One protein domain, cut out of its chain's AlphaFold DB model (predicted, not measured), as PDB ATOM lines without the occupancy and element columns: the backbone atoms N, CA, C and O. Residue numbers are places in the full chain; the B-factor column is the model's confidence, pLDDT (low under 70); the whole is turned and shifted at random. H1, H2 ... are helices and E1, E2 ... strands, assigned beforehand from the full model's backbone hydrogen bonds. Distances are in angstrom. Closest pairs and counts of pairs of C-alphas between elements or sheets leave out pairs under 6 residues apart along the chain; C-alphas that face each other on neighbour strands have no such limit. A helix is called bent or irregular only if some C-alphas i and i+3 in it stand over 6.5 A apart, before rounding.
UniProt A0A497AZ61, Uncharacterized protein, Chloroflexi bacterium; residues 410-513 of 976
ATOM      1  N   ILE A 410     204.449 256.446 359.768       91.31
ATOM      2  CA  ILE A 410     203.943 255.071 359.778       91.31
ATOM      3  C   ILE A 410     204.603 254.285 358.634       91.31
ATOM      4  O   ILE A 410     205.076 254.913 357.692       91.31
ATOM      5  N   PRO A 411     204.647 252.938 358.646       91.75
ATOM      6  CA  PRO A 411     205.361 252.153 357.632       91.75
ATOM      7  C   PRO A 411     205.150 252.642 356.189       91.75
ATOM      8  O   PRO A 411     204.014 252.838 355.740       91.75
ATOM      9  N   MET A 412     206.233 252.867 355.438       90.88
ATOM     10  CA  MET A 412     206.128 253.218 354.021       90.88
ATOM     11  C   MET A 412     205.595 252.024 353.224       90.88
ATOM     12  O   MET A 412     205.603 250.885 353.688       90.88
ATOM     13  N   ARG A 413     205.178 252.246 351.970       83.81
ATOM     14  CA  ARG A 413     204.705 251.147 351.103       83.81
ATOM     15  C   ARG A 413     205.733 250.020 350.953       83.81
ATOM     16  O   ARG A 413     205.347 248.860 350.891       83.81
ATOM     17  N   ILE A 414     207.026 250.356 350.915       88.06
ATOM     18  CA  ILE A 414     208.120 249.379 350.821       88.06
ATOM     19  C   ILE A 414     208.185 248.521 352.090       88.06
ATOM     20  O   ILE A 414     208.243 247.297 351.980       88.06
ATOM     21  N   ASP A 415     208.116 249.146 353.266       92.38
ATOM     22  CA  ASP A 415     208.148 248.461 354.561       92.38
ATOM     23  C   ASP A 415     206.910 247.580 354.720       92.38
ATOM     24  O   ASP A 415     207.025 246.381 354.941       92.38
ATOM     25  N   ALA A 416     205.722 248.138 354.486       92.12
ATOM     26  CA  ALA A 416     204.449 247.432 354.578       92.12
ATOM     27  C   ALA A 416     204.350 246.249 353.586       92.12
ATOM     28  O   ALA A 416     203.796 245.200 353.914       92.12
ATOM     29  N   ARG A 417     204.957 246.363 352.396       92.00
ATOM     30  CA  ARG A 417     205.111 245.252 351.440       92.00
ATOM     31  C   ARG A 417     206.047 244.157 351.969       92.00
ATOM     32  O   ARG A 417     205.760 242.978 351.770       92.00
ATOM     33  N   TRP A 418     207.140 244.511 352.651       93.12
ATOM     34  CA  TRP A 418     208.000 243.533 353.331       93.12
ATOM     35  C   TRP A 418     207.294 242.879 354.526       93.12
ATOM     36  O   TRP A 418     207.370 241.661 354.673       93.12
ATOM     37  N   MET A 419     206.556 243.652 355.327       94.62
ATOM     38  CA  MET A 419     205.729 243.160 356.436       94.62
ATOM     39  C   MET A 419     204.692 242.136 355.947       94.62
ATOM     40  O   MET A 419     204.547 241.077 356.555       94.62
ATOM     41  N   TYR A 420     204.044 242.409 354.806       94.19
ATOM     42  CA  TYR A 420     203.144 241.479 354.119       94.19
ATOM     43  C   TYR A 420     203.866 240.228 353.593       94.19
ATOM     44  O   TYR A 420     203.412 239.115 353.868       94.19
ATOM     45  N   LYS A 421     205.005 240.379 352.889       92.25
ATOM     46  CA  LYS A 421     205.781 239.246 352.343       92.25
ATOM     47  C   LYS A 421     206.255 238.282 353.436       92.25
ATOM     48  O   LYS A 421     206.210 237.073 353.236       92.25
ATOM     49  N   TRP A 422     206.681 238.811 354.580       93.38
ATOM     50  CA  TRP A 422     207.189 238.020 355.705       93.38
ATOM     51  C   TRP A 422     206.132 237.652 356.753       93.38
ATOM     52  O   TRP A 422     206.479 236.974 357.717       93.38
ATOM     53  N   LYS A 423     204.867 238.072 356.583       92.94
ATOM     54  CA  LYS A 423     203.767 237.833 357.538       92.94
ATOM     55  C   LYS A 423     204.174 238.173 358.981       92.94
ATOM     56  O   LYS A 423     204.033 237.356 359.882       92.94
ATOM     57  N   VAL A 424     204.717 239.372 359.200       94.12
ATOM     58  CA  VAL A 424     205.200 239.783 360.535       94.12
ATOM     59  C   VAL A 424     204.041 239.969 361.531       94.12
ATOM     60  O   VAL A 424     202.939 240.306 361.094       94.12
ATOM     61  N   PRO A 425     204.251 239.794 362.851       92.75
ATOM     62  CA  PRO A 425     203.246 240.125 363.865       92.75
ATOM     63  C   PRO A 425     202.830 241.603 363.821       92.75
ATOM     64  O   PRO A 425     203.628 242.461 363.435       92.75
ATOM     65  N   ILE A 426     201.600 241.907 364.243       91.69
ATOM     66  CA  ILE A 426     201.047 243.275 364.257       91.69
ATOM     67  C   ILE A 426     200.503 243.688 365.636       91.69
ATOM     68  O   ILE A 426     200.202 242.816 366.451       91.69
ATOM     69  N   PRO A 427     200.363 245.003 365.916       89.44
ATOM     70  CA  PRO A 427     199.694 245.493 367.120       89.44
ATOM     71  C   PRO A 427     198.290 244.906 367.275       89.44
ATOM     72  O   PRO A 427     197.571 244.712 366.288       89.44
ATOM     73  N   LYS A 428     197.893 244.649 368.523       88.88
ATOM     74  CA  LYS A 428     196.671 243.910 368.855       88.88
ATOM     75  C   LYS A 428     195.415 244.579 368.292       88.88
ATOM     76  O   LYS A 428     194.537 243.909 367.765       88.88
ATOM     77  N   GLU A 429     195.371 245.903 368.328       88.81
ATOM     78  CA  GLU A 429     194.274 246.738 367.837       88.81
ATOM     79  C   GLU A 429     194.041 246.543 366.327       88.81
ATOM     80  O   GLU A 429     192.913 246.625 365.843       88.81
ATOM     81  N   ILE A 430     195.109 246.235 365.579       91.75
ATOM     82  CA  ILE A 430     195.049 245.904 364.151       91.75
ATOM     83  C   ILE A 430     194.707 244.415 363.965       91.75
ATOM     84  O   ILE A 430     193.930 244.075 363.070       91.75
ATOM     85  N   ALA A 431     195.224 243.523 364.815       92.31
ATOM     86  CA  ALA A 431     194.901 242.093 364.780       92.31
ATOM     87  C   ALA A 431     193.405 241.818 365.024       92.31
ATOM     88  O   ALA A 431     192.776 241.110 364.233       92.31
ATOM     89  N   ASP A 432     192.815 242.452 366.043       92.56
ATOM     90  CA  ASP A 432     191.388 242.357 366.384       92.56
ATOM     91  C   ASP A 432     190.489 242.849 365.222       92.56
ATOM     92  O   ASP A 432     189.429 242.274 364.954       92.56
ATOM     93  N   LEU A 433     190.931 243.876 364.479       93.12
ATOM     94  CA  LEU A 433     190.204 244.449 363.337       93.12
ATOM     95  C   LEU A 433     190.346 243.621 362.046       93.12
ATOM     96  O   LEU A 433     189.368 243.408 361.325       93.12
ATOM     97  N   THR A 434     191.553 243.145 361.736       92.31
ATOM     98  CA  THR A 434     191.829 242.335 360.533       92.31
ATOM     99  C   THR A 434     191.404 240.873 360.686       92.31
ATOM    100  O   THR A 434     191.128 240.211 359.677       92.31
ATOM    101  N   LYS A 435     191.302 240.395 361.935       93.56
ATOM    102  CA  LYS A 435     191.135 238.991 362.351       93.56
ATOM    103  C   LYS A 435     192.341 238.121 361.979       93.56
ATOM    104  O   LYS A 435     192.178 237.018 361.458       93.56
ATOM    105  N   SER A 436     193.543 238.654 362.199       92.00
ATOM    106  CA  SER A 436     194.830 238.011 361.919       92.00
ATOM    107  C   SER A 436     195.913 238.570 362.844       92.00
ATOM    108  O   SER A 436     196.165 239.767 362.819       92.00
ATOM    109  N   ASP A 437     196.618 237.720 363.595       93.75
ATOM    110  CA  ASP A 437     197.757 238.138 364.442       93.75
ATOM    111  C   ASP A 437     198.979 238.623 363.629       93.75
ATOM    112  O   ASP A 437     199.941 239.170 364.173       93.75
ATOM    113  N   TYR A 438     198.940 238.420 362.308       95.12
ATOM    114  CA  TYR A 438     200.011 238.709 361.357       95.12
ATOM    115  C   TYR A 438     199.560 239.665 360.248       95.12
ATOM    116  O   TYR A 438     198.400 239.656 359.829       95.12
ATOM    117  N   PHE A 439     200.504 240.434 359.708       94.62
ATOM    118  CA  PHE A 439     200.278 241.448 358.681       94.62
ATOM    119  C   PHE A 439     199.694 240.832 357.394       94.62
ATOM    120  O   PHE A 439     200.340 240.066 356.670       94.62
ATOM    121  N   ASP A 440     198.437 241.151 357.099       93.25
ATOM    122  CA  ASP A 440     197.712 240.696 355.914       93.25
ATOM    123  C   ASP A 440     197.404 241.845 354.943       93.25
ATOM    124  O   ASP A 440     197.810 242.993 355.130       93.25
ATOM    125  N   GLU A 441     196.710 241.531 353.855       93.81
ATOM    126  CA  GLU A 441     196.259 242.523 352.882       93.81
ATOM    127  C   GLU A 441     195.321 243.582 353.493       93.81
ATOM    128  O   GLU A 441     195.246 244.693 352.969       93.81
ATOM    129  N   LYS A 442     194.647 243.291 354.617       94.62
ATOM    130  CA  LYS A 442     193.815 244.258 355.349       94.62
ATOM    131  C   LYS A 442     194.675 245.169 356.227       94.62
ATOM    132  O   LYS A 442     194.443 246.373 356.243       94.62
ATOM    133  N   ALA A 443     195.706 244.639 356.887       94.00
ATOM    134  CA  ALA A 443     196.716 245.447 357.573       94.00
ATOM    135  C   ALA A 443     197.414 246.402 356.585       94.00
ATOM    136  O   ALA A 443     197.565 247.590 356.871       94.00
ATOM    137  N   LEU A 444     197.734 245.926 355.374       94.50
ATOM    138  CA  LEU A 444     198.254 246.773 354.299       94.50
ATOM    139  C   LEU A 444     197.247 247.852 353.870       94.50
ATOM    140  O   LEU A 444     197.628 249.015 353.752       94.50
ATOM    141  N   PHE A 445     195.967 247.500 353.693       94.69
ATOM    142  CA  PHE A 445     194.896 248.459 353.386       94.69
ATOM    143  C   PHE A 445     194.801 249.571 354.442       94.69
ATOM    144  O   PHE A 445     194.644 250.743 354.093       94.69
ATOM    145  N   LEU A 446     194.940 249.229 355.727       94.06
ATOM    146  CA  LEU A 446     194.941 250.197 356.826       94.06
ATOM    147  C   LEU A 446     196.155 251.136 356.747       94.06
ATOM    148  O   LEU A 446     195.960 252.347 356.776       94.06
ATOM    149  N   ILE A 447     197.375 250.631 356.520       94.00
ATOM    150  CA  ILE A 447     198.561 251.489 356.310       94.00
ATOM    151  C   ILE A 447     198.385 252.416 355.094       94.00
ATOM    152  O   ILE A 447     198.677 253.610 355.170       94.00
ATOM    153  N   VAL A 448     197.868 251.901 353.973       92.94
ATOM    154  CA  VAL A 448     197.592 252.700 352.766       92.94
ATOM    155  C   VAL A 448     196.528 253.775 353.045       92.94
ATOM    156  O   VAL A 448     196.645 254.884 352.525       92.94
ATOM    157  N   THR A 449     195.542 253.488 353.900       93.62
ATOM    158  CA  THR A 449     194.528 254.454 354.358       93.62
ATOM    159  C   THR A 449     195.149 255.539 355.240       93.62
ATOM    160  O   THR A 449     195.017 256.723 354.932       93.62
ATOM    161  N   SER A 450     195.878 255.155 356.292       91.94
ATOM    162  CA  SER A 450     196.483 256.086 357.252       91.94
ATOM    163  C   SER A 450     197.553 256.987 356.625       91.94
ATOM    164  O   SER A 450     197.723 258.117 357.066       91.94
ATOM    165  N   ARG A 451     198.213 256.567 355.530       91.19
ATOM    166  CA  ARG A 451     199.105 257.439 354.732       91.19
ATOM    167  C   ARG A 451     198.364 258.465 353.851       91.19
ATOM    168  O   ARG A 451     198.964 259.012 352.926       91.19
ATOM    169  N   GLY A 452     197.075 258.717 354.093       91.12
ATOM    170  CA  GLY A 452     196.295 259.767 353.428       91.12
ATOM    171  C   GLY A 452     196.041 259.527 351.936       91.12
ATOM    172  O   GLY A 452     195.820 260.476 351.183       91.12
ATOM    173  N   MET A 453     196.102 258.275 351.468       92.12
ATOM    174  CA  MET A 453     195.899 257.969 350.049       92.12
ATOM    175  C   MET A 453     194.450 258.253 349.641       92.12
ATOM    176  O   MET A 453     193.505 257.821 350.297       92.12
ATOM    177  N   HIS A 454     194.272 258.948 348.515       92.56
ATOM    178  CA  HIS A 454     192.953 259.311 347.992       92.56
ATOM    179  C   HIS A 454     192.023 258.073 347.916       92.56
ATOM    180  O   HIS A 454     192.365 257.131 347.193       92.56
ATOM    181  N   PRO A 455     190.819 258.070 348.533       94.44
ATOM    182  CA  PRO A 455     190.044 256.851 348.808       94.44
ATOM    183  C   PRO A 455     189.856 255.874 347.640       94.44
ATOM    184  O   PRO A 455     190.068 254.675 347.791       94.44
ATOM    185  N   ARG A 456     189.557 256.380 346.432       94.12
ATOM    186  CA  ARG A 456     189.396 255.561 345.207       94.12
ATOM    187  C   ARG A 456     190.652 254.778 344.774       94.12
ATOM    188  O   ARG A 456     190.542 253.935 343.891       94.12
ATOM    189  N   TRP A 457     191.817 255.066 345.352       93.62
ATOM    190  CA  TRP A 457     193.098 254.429 345.038       93.62
ATOM    191  C   TRP A 457     193.624 253.516 346.155       93.62
ATOM    192  O   TRP A 457     194.561 252.769 345.890       93.62
ATOM    193  N   ILE A 458     193.027 253.517 347.357       93.81
ATOM    194  CA  ILE A 458     193.493 252.694 348.492       93.81
ATOM    195  C   ILE A 458     193.507 251.208 348.109       93.81
ATOM    196  O   ILE A 458     194.538 250.544 348.229       93.81
ATOM    197  N   GLU A 459     192.399 250.691 347.573       94.25
ATOM    198  CA  GLU A 459     192.301 249.291 347.150       94.25
ATOM    199  C   GLU A 459     193.250 248.964 345.968       94.25
ATOM    200  O   GLU A 459     194.056 248.044 346.126       94.25
ATOM    201  N   PRO A 460     193.278 249.715 344.839       94.44
ATOM    202  CA  PRO A 460     194.268 249.503 343.777       94.44
ATOM    203  C   PRO A 460     195.732 249.524 344.236       94.44
ATOM    204  O   PRO A 460     196.519 248.706 343.766       94.44
ATOM    205  N   ILE A 461     196.111 250.431 345.146       93.56
ATOM    206  CA  ILE A 461     197.481 250.517 345.682       93.56
ATOM    207  C   ILE A 461     197.785 249.307 346.571       93.56
ATOM    208  O   ILE A 461     198.846 248.707 346.433       93.56
ATOM    209  N   THR A 462     196.847 248.908 347.433       94.81
ATOM    210  CA  THR A 462     196.990 247.719 348.289       94.81
ATOM    211  C   THR A 462     197.186 246.459 347.443       94.81
ATOM    212  O   THR A 462     198.117 245.693 347.675       94.81
ATOM    213  N   ILE A 463     196.368 246.283 346.399       94.88
ATOM    214  CA  ILE A 463     196.511 245.181 345.440       94.88
ATOM    215  C   ILE A 463     197.864 245.254 344.721       94.88
ATOM    216  O   ILE A 463     198.540 244.233 344.601       94.88
ATOM    217  N   ALA A 464     198.282 246.439 344.264       93.00
ATOM    218  CA  ALA A 464     199.551 246.611 343.564       93.00
ATOM    219  C   ALA A 464     200.754 246.216 344.432       93.00
ATOM    220  O   ALA A 464     201.616 245.485 343.949       93.00
ATOM    221  N   GLU A 465     200.806 246.620 345.705       93.81
ATOM    222  CA  GLU A 465     201.921 246.260 346.591       93.81
ATOM    223  C   GLU A 465     201.880 244.780 347.023       93.81
ATOM    224  O   GLU A 465     202.928 244.133 347.044       93.81
ATOM    225  N   CYS A 466     200.699 244.181 347.244       94.25
ATOM    226  CA  CYS A 466     200.576 242.724 347.423       94.25
ATOM    227  C   CYS A 466     201.094 241.943 346.198       94.25
ATOM    228  O   CYS A 466     201.802 240.951 346.346       94.25
ATOM    229  N   MET A 467     200.798 242.407 344.978       92.69
ATOM    230  CA  MET A 467     201.323 241.818 343.735       92.69
ATOM    231  C   MET A 467     202.838 242.033 343.579       92.69
ATOM    232  O   MET A 467     203.533 241.186 343.021       92.69
ATOM    233  N   ASN A 468     203.357 243.154 344.085       92.81
ATOM    234  CA  ASN A 468     204.777 243.518 344.077       92.81
ATOM    235  C   ASN A 468     205.609 242.608 345.006       92.81
ATOM    236  O   ASN A 468     206.769 242.329 344.718       92.81
ATOM    237  N   ALA A 469     205.011 242.081 346.082       92.75
ATOM    238  CA  ALA A 469     205.637 241.066 346.937       92.75
ATOM    239  C   ALA A 469     205.890 239.721 346.216       92.75
ATOM    240  O   ALA A 469     206.810 238.999 346.598       92.75
ATOM    241  N   LEU A 470     205.119 239.418 345.159       91.06
ATOM    242  CA  LEU A 470     205.165 238.168 344.378       91.06
ATOM    243  C   LEU A 470     206.070 238.247 343.122       91.06
ATOM    244  O   LEU A 470     205.927 237.477 342.163       91.06
ATOM    245  N   ALA A 471     206.968 239.237 343.065       91.00
ATOM    246  CA  ALA A 471     207.788 239.520 341.884       91.00
ATOM    247  C   ALA A 471     208.864 238.450 341.597       91.00
ATOM    248  O   ALA A 471     209.240 238.243 340.436       91.00
ATOM    249  N   GLU A 472     209.343 237.746 342.624       89.12
ATOM    250  CA  GLU A 472     210.334 236.666 342.507       89.12
ATOM    251  C   GLU A 472     209.686 235.398 341.935       89.12
ATOM    252  O   GLU A 472     210.168 234.822 340.963       89.12
ATOM    253  N   GLU A 473     208.514 235.033 342.444       91.75
ATOM    254  CA  GLU A 473     207.681 233.910 342.020       91.75
ATOM    255  C   GLU A 473     207.255 234.082 340.553       91.75
ATOM    256  O   GLU A 473     207.428 233.178 339.727       91.75
ATOM    257  N   ARG A 474     206.817 235.296 340.188       91.19
ATOM    258  CA  ARG A 474     206.570 235.712 338.797       91.19
ATOM    259  C   ARG A 474     207.823 235.570 337.916       91.19
ATOM    260  O   ARG A 474     207.706 235.234 336.735       91.19
ATOM    261  N   THR A 475     209.016 235.792 338.467       90.38
ATOM    262  CA  THR A 475     210.306 235.684 337.761       90.38
ATOM    263  C   THR A 475     210.765 234.232 337.577       90.38
ATOM    264  O   THR A 475     211.287 233.888 336.508       90.38
ATOM    265  N   TYR A 476     210.517 233.350 338.550       91.00
ATOM    266  CA  TYR A 476     210.730 231.908 338.400       91.00
ATOM    267  C   TYR A 476     209.765 231.312 337.367       91.00
ATOM    268  O   TYR A 476     210.215 230.663 336.420       91.00
ATOM    269  N   ALA A 477     208.467 231.626 337.465       90.69
ATOM    270  CA  ALA A 477     207.449 231.181 336.510       90.69
ATOM    271  C   ALA A 477     207.812 231.577 335.067       90.69
ATOM    272  O   ALA A 477     207.904 230.719 334.191       90.69
ATOM    273  N   ARG A 478     208.143 232.858 334.839       93.38
ATOM    274  CA  ARG A 478     208.652 233.386 333.558       93.38
ATOM    275  C   ARG A 478     209.784 232.542 332.970       93.38
ATOM    276  O   ARG A 478     209.806 232.282 331.771       93.38
ATOM    277  N   THR A 479     210.735 232.147 333.812       93.44
ATOM    278  CA  THR A 479     211.938 231.418 333.394       93.44
ATOM    279  C   THR A 479     211.594 229.985 332.967       93.44
ATOM    280  O   THR A 479     212.102 229.520 331.950       93.44
ATOM    281  N   GLY A 480     210.645 229.328 333.645       91.44
ATOM    282  CA  GLY A 480     210.094 228.038 333.207       91.44
ATOM    283  C   GLY A 480     209.418 228.102 331.831       91.44
ATOM    284  O   GLY A 480     209.696 227.266 330.972       91.44
ATOM    285  N   VAL A 481     208.591 229.125 331.577       92.44
ATOM    286  CA  VAL A 481     207.915 229.309 330.273       92.44
ATOM    287  C   VAL A 481     208.927 229.598 329.151       92.44
ATOM    288  O   VAL A 481     208.823 229.028 328.064       92.44
ATOM    289  N   ILE A 482     209.943 230.433 329.408       93.31
ATOM    290  CA  ILE A 482     211.020 230.713 328.440       93.31
ATOM    291  C   ILE A 482     211.812 229.445 328.112       93.31
ATOM    292  O   ILE A 482     212.055 229.182 326.936       93.31
ATOM    293  N   ASN A 483     212.158 228.627 329.110       93.12
ATOM    294  CA  ASN A 483     212.861 227.365 328.878       93.12
ATOM    295  C   ASN A 483     212.003 226.384 328.063       93.12
ATOM    296  O   ASN A 483     212.501 225.800 327.106       93.12
ATOM    297  N   ALA A 484     210.702 226.270 328.354       91.31
ATOM    298  CA  ALA A 484     209.789 225.451 327.554       91.31
ATOM    299  C   ALA A 484     209.734 225.896 326.080       91.31
ATOM    300  O   ALA A 484     209.618 225.055 325.189       91.31
ATOM    301  N   PHE A 485     209.872 227.197 325.788       92.56
ATOM    302  CA  PHE A 485     210.095 227.654 324.415       92.56
ATOM    303  C   PHE A 485     211.493 227.288 323.905       92.56
ATOM    304  O   PHE A 485     211.601 226.732 322.813       92.56
ATOM    305  N   LYS A 486     212.561 227.592 324.648       90.81
ATOM    306  CA  LYS A 486     213.952 227.374 324.216       90.81
ATOM    307  C   LYS A 486     214.178 225.928 323.760       90.81
ATOM    308  O   LYS A 486     214.560 225.717 322.616       90.81
ATOM    309  N   GLU A 487     213.791 224.963 324.595       89.81
ATOM    310  CA  GLU A 487     213.930 223.513 324.360       89.81
ATOM    311  C   GLU A 487     212.908 222.926 323.355       89.81
ATOM    312  O   GLU A 487     212.791 221.715 323.201       89.81
ATOM    313  N   GLY A 488     212.106 223.758 322.680       87.12
ATOM    314  CA  GLY A 488     211.175 223.321 321.629       87.12
ATOM    315  C   GLY A 488     209.805 222.810 322.098       87.12
ATOM    316  O   GLY A 488     208.888 222.742 321.280       87.12
ATOM    317  N   PHE A 489     209.609 222.540 323.394       91.81
ATOM    318  CA  PHE A 489     208.341 222.040 323.956       91.81
ATOM    319  C   PHE A 489     207.152 223.021 323.859       91.81
ATOM    320  O   PHE A 489     206.004 222.630 324.072       91.81
ATOM    321  N   MET A 490     207.399 224.295 323.535       88.31
ATOM    322  CA  MET A 490     206.385 225.346 323.437       88.31
ATOM    323  C   MET A 490     206.568 226.209 322.176       88.31
ATOM    324  O   MET A 490     207.675 226.611 321.813       88.31
ATOM    325  N   ALA A 491     205.463 226.540 321.503       88.62
ATOM    326  CA  ALA A 491     205.450 227.491 320.389       88.62
ATOM    327  C   ALA A 491     205.536 228.949 320.883       88.62
ATOM    328  O   ALA A 491     205.154 229.250 322.013       88.62
ATOM    329  N   LEU A 492     205.968 229.880 320.020       85.25
ATOM    330  CA  LEU A 492     206.130 231.302 320.380       85.25
ATOM    331  C   LEU A 492     204.818 231.932 320.880       85.25
ATOM    332  O   LEU A 492     204.820 232.718 321.819       85.25
ATOM    333  N   ASP A 493     203.689 231.543 320.283       85.56
ATOM    334  CA  ASP A 493     202.357 231.997 320.698       85.56
ATOM    335  C   ASP A 493     201.954 231.452 322.082       85.56
ATOM    336  O   ASP A 493     201.290 232.148 322.845       85.56
ATOM    337  N   GLY A 494     202.418 230.247 322.436       88.19
ATOM    338  CA  GLY A 494     202.259 229.670 323.774       88.19
ATOM    339  C   GLY A 494     203.058 230.445 324.822       88.19
ATOM    340  O   GLY A 494     202.489 230.857 325.827       88.19
ATOM    341  N   LEU A 495     204.332 230.743 324.531       89.75
ATOM    342  CA  LEU A 495     205.183 231.592 325.375       89.75
ATOM    343  C   LEU A 495     204.514 232.948 325.634       89.75
ATOM    344  O   LEU A 495     204.386 233.371 326.783       89.75
ATOM    345  N   SER A 496     204.042 233.615 324.578       88.06
ATOM    346  CA  SER A 496     203.364 234.906 324.707       88.06
ATOM    347  C   SER A 496     202.051 234.815 325.491       88.06
ATOM    348  O   SER A 496     201.828 235.651 326.364       88.06
ATOM    349  N   LYS A 497     201.213 233.797 325.247       91.75
ATOM    350  CA  LYS A 497     199.963 233.588 325.996       91.75
ATOM    351  C   LYS A 497     200.217 233.364 327.484       91.75
ATOM    352  O   LYS A 497     199.669 234.106 328.294       91.75
ATOM    353  N   THR A 498     201.085 232.422 327.851       91.38
ATOM    354  CA  THR A 498     201.354 232.104 329.261       91.38
ATOM    355  C   THR A 498     202.044 233.257 330.000       91.38
ATOM    356  O   THR A 498     201.764 233.478 331.170       91.38
ATOM    357  N   LEU A 499     202.885 234.068 329.343       91.50
ATOM    358  CA  LEU A 499     203.403 235.289 329.977       91.50
ATOM    359  C   LEU A 499     202.336 236.401 330.096       91.50
ATOM    360  O   LEU A 499     202.371 237.172 331.055       91.50
ATOM    361  N   SER A 500     201.370 236.479 329.171       88.44
ATOM    362  CA  SER A 500     200.268 237.462 329.222       88.44
ATOM    363  C   SER A 500     199.196 237.167 330.285       88.44
ATOM    364  O   SER A 500     198.452 238.073 330.662       88.44
ATOM    365  N   HIS A 501     199.137 235.932 330.793       93.06
ATOM    366  CA  HIS A 501     198.383 235.531 331.982       93.06
ATOM    367  C   HIS A 501     198.996 234.242 332.556       93.06
ATOM    368  O   HIS A 501     198.894 233.181 331.940       93.06
ATOM    369  N   LEU A 502     199.626 234.342 333.732       91.44
ATOM    370  CA  LEU A 502     200.226 233.207 334.442       91.44
ATOM    371  C   LEU A 502     199.190 232.458 335.291       91.44
ATOM    372  O   LEU A 502     199.104 231.237 335.212       91.44
ATOM    373  N   THR A 503     198.461 233.187 336.142       93.69
ATOM    374  CA  THR A 503     197.459 232.660 337.085       93.69
ATOM    375  C   THR A 503     196.660 233.811 337.717       93.69
ATOM    376  O   THR A 503     197.081 234.965 337.636       93.69
ATOM    377  N   ASP A 504     195.564 233.503 338.413       93.81
ATOM    378  CA  ASP A 504     194.882 234.428 339.330       93.81
ATOM    379  C   ASP A 504     195.373 234.224 340.772       93.81
ATOM    380  O   ASP A 504     195.458 233.092 341.250       93.81
ATOM    381  N   VAL A 505     195.612 235.317 341.503       93.44
ATOM    382  CA  VAL A 505     195.783 235.308 342.968       93.44
ATOM    383  C   VAL A 505     194.599 235.988 343.654       93.44
ATOM    384  O   VAL A 505     193.954 236.861 343.073       93.44
ATOM    385  N   LYS A 506     194.282 235.585 344.889       94.06
ATOM    386  CA  LYS A 506     193.200 236.179 345.686       94.06
ATOM    387  C   LYS A 506     193.781 237.240 346.629       94.06
ATOM    388  O   LYS A 506     194.604 236.899 347.468       94.06
ATOM    389  N   ILE A 507     193.360 238.499 346.487       92.62
ATOM    390  CA  ILE A 507     193.800 239.644 347.306       92.62
ATOM    391  C   ILE A 507     192.569 240.504 347.625       92.62
ATOM    392  O   ILE A 507     191.810 240.830 346.715       92.62
ATOM    393  N   LEU A 508     192.362 240.872 348.899       92.44
ATOM    394  CA  LEU A 508     191.170 241.612 349.370       92.44
ATOM    395  C   LEU A 508     189.853 240.973 348.881       92.44
ATOM    396  O   LEU A 508     188.971 241.635 348.341       92.44
ATOM    397  N   ASP A 509     189.778 239.646 348.994       88.50
ATOM    398  CA  ASP A 509     188.717 238.774 348.469       88.50
ATOM    399  C   ASP A 509     188.470 238.788 346.942       88.50
ATOM    400  O   ASP A 509     187.695 237.969 346.442       88.50
ATOM    401  N   LYS A 510     189.190 239.608 346.170       91.19
ATOM    402  CA  LYS A 510     189.083 239.698 344.705       91.19
ATOM    403  C   LYS A 510     190.125 238.825 344.004       91.19
ATOM    404  O   LYS A 510     191.218 238.602 344.519       91.19
ATOM    405  N   LYS A 511     189.795 238.343 342.801       93.69
ATOM    406  CA  LYS A 511     190.754 237.681 341.902       93.69
ATOM    407  C   LYS A 511     191.555 238.729 341.133       93.69
ATOM    408  O   LYS A 511     190.966 239.626 340.532       93.69
ATOM    409  N   VAL A 512     192.877 238.596 341.138       93.75
ATOM    410  CA  VAL A 512     193.819 239.518 340.499       93.75
ATOM    411  C   VAL A 512     194.740 238.720 339.562       93.75
ATOM    412  O   VAL A 512     195.467 237.848 340.042       93.75
ATOM    413  N   PRO A 513     194.739 238.991 338.243       92.69
ATOM    414  CA  PRO A 513     195.526 238.218 337.286       92.69
ATOM    415  C   PRO A 513     197.009 238.615 337.313       92.69
ATOM    416  O   PRO A 513     197.375 239.761 337.031       92.69
TER     417      PRO A 513
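AT A GLANCE: This is residues 410 to 513 of the 976 residues of an uncharacterized protein of Chloroflexi bacterium (UniProt A0A497AZ61). Picture a helical head with an arm: H1, H3 and H4 pack together, H2 sits at the far side of H3, and the helical hairpin of H5 and H6 reaches out from the end of H4. The hairpin of strands E1 and E2 folds back from H6 towards the head, where its turn comes near H4. The printed part has 104 residues with six named helices and then two named strands, H1 H2 H3 H4 H5 H6 E1 E2; the sheet, E1 - E2, is antiparallel, and the class is mostly helix. The whole is loose, with a radius of gyration of the C-alphas of 17.0 A, and only just elongated, spanning 54 by 28 by 22 A.

IN THESE COORDINATES: Find C-alpha 413 at (204.705, 251.147, 351.103), where H1 begins; it runs to residue 421, 12.0 A on. Next come H2, residues 428 to 434, 9.8 A, and H3, residues 441 to 450, 14.3 A. H4, residues 455 to 469, is 22.3 A long and irregular: C-alphas 456 and 459 are 7.2 A apart. Look for H5 from C-alpha 471 at (207.788, 239.520, 341.884) to residue 486, also 22.3 A. H6 spans residues 492 to 500, 12.3 A; E1 spans 503 to 507, 12.9 A; E2 spans 510 to 513, 9.9 A, and ends at C-alpha 513 at (195.526, 238.218, 337.286).

HOW THE PARTS SIT: Start at the hub, H3, which touches three helices. It touches H4 at a steep tilt of 48 degrees, opposite ways; their closest C-alphas, Phe 445 and Thr 462, are 5.6 A apart. H1 touches H3 at a shallow tilt of 18 degrees, opposite ways, closest at C-alphas 416 and 444, 6.2 A. H1 also touches H4, with residues 465 to 469 of H4 alone, closest at C-alphas 421 and 469, 5.7 A. H2 and H3 only just touch, with 3 pairs of C-alphas within 8 A, closest at C-alphas 434 and 442, 5.9 A. H4 and H5 meet only through their link. In the hairpin of H5 and H6, a shallow tilt of 9 degrees, opposite ways, the closest C-alphas are 481 and 495, 6.1 A. In the hairpin of E1 and E2, N 505 and O 512 are within hydrogen-bond range at 2.9 A. C-alphas 463 and 507, the closest of H4 and E1, are 6.4 A apart. H5 and E1 are apart. Every O i to N i+4 pair is within hydrogen-bond range in H1, H3, H5 and H6; in H2 it is 2 of 3 and in H4 9 of 11.

THE WHOLE: The two C-alphas farthest apart, Glu 429 and Gly 488, are 54.5 A apart. The printed part has no cut, and no link is long. Its mean pLDDT is 92.0, and no printed residue is under 70.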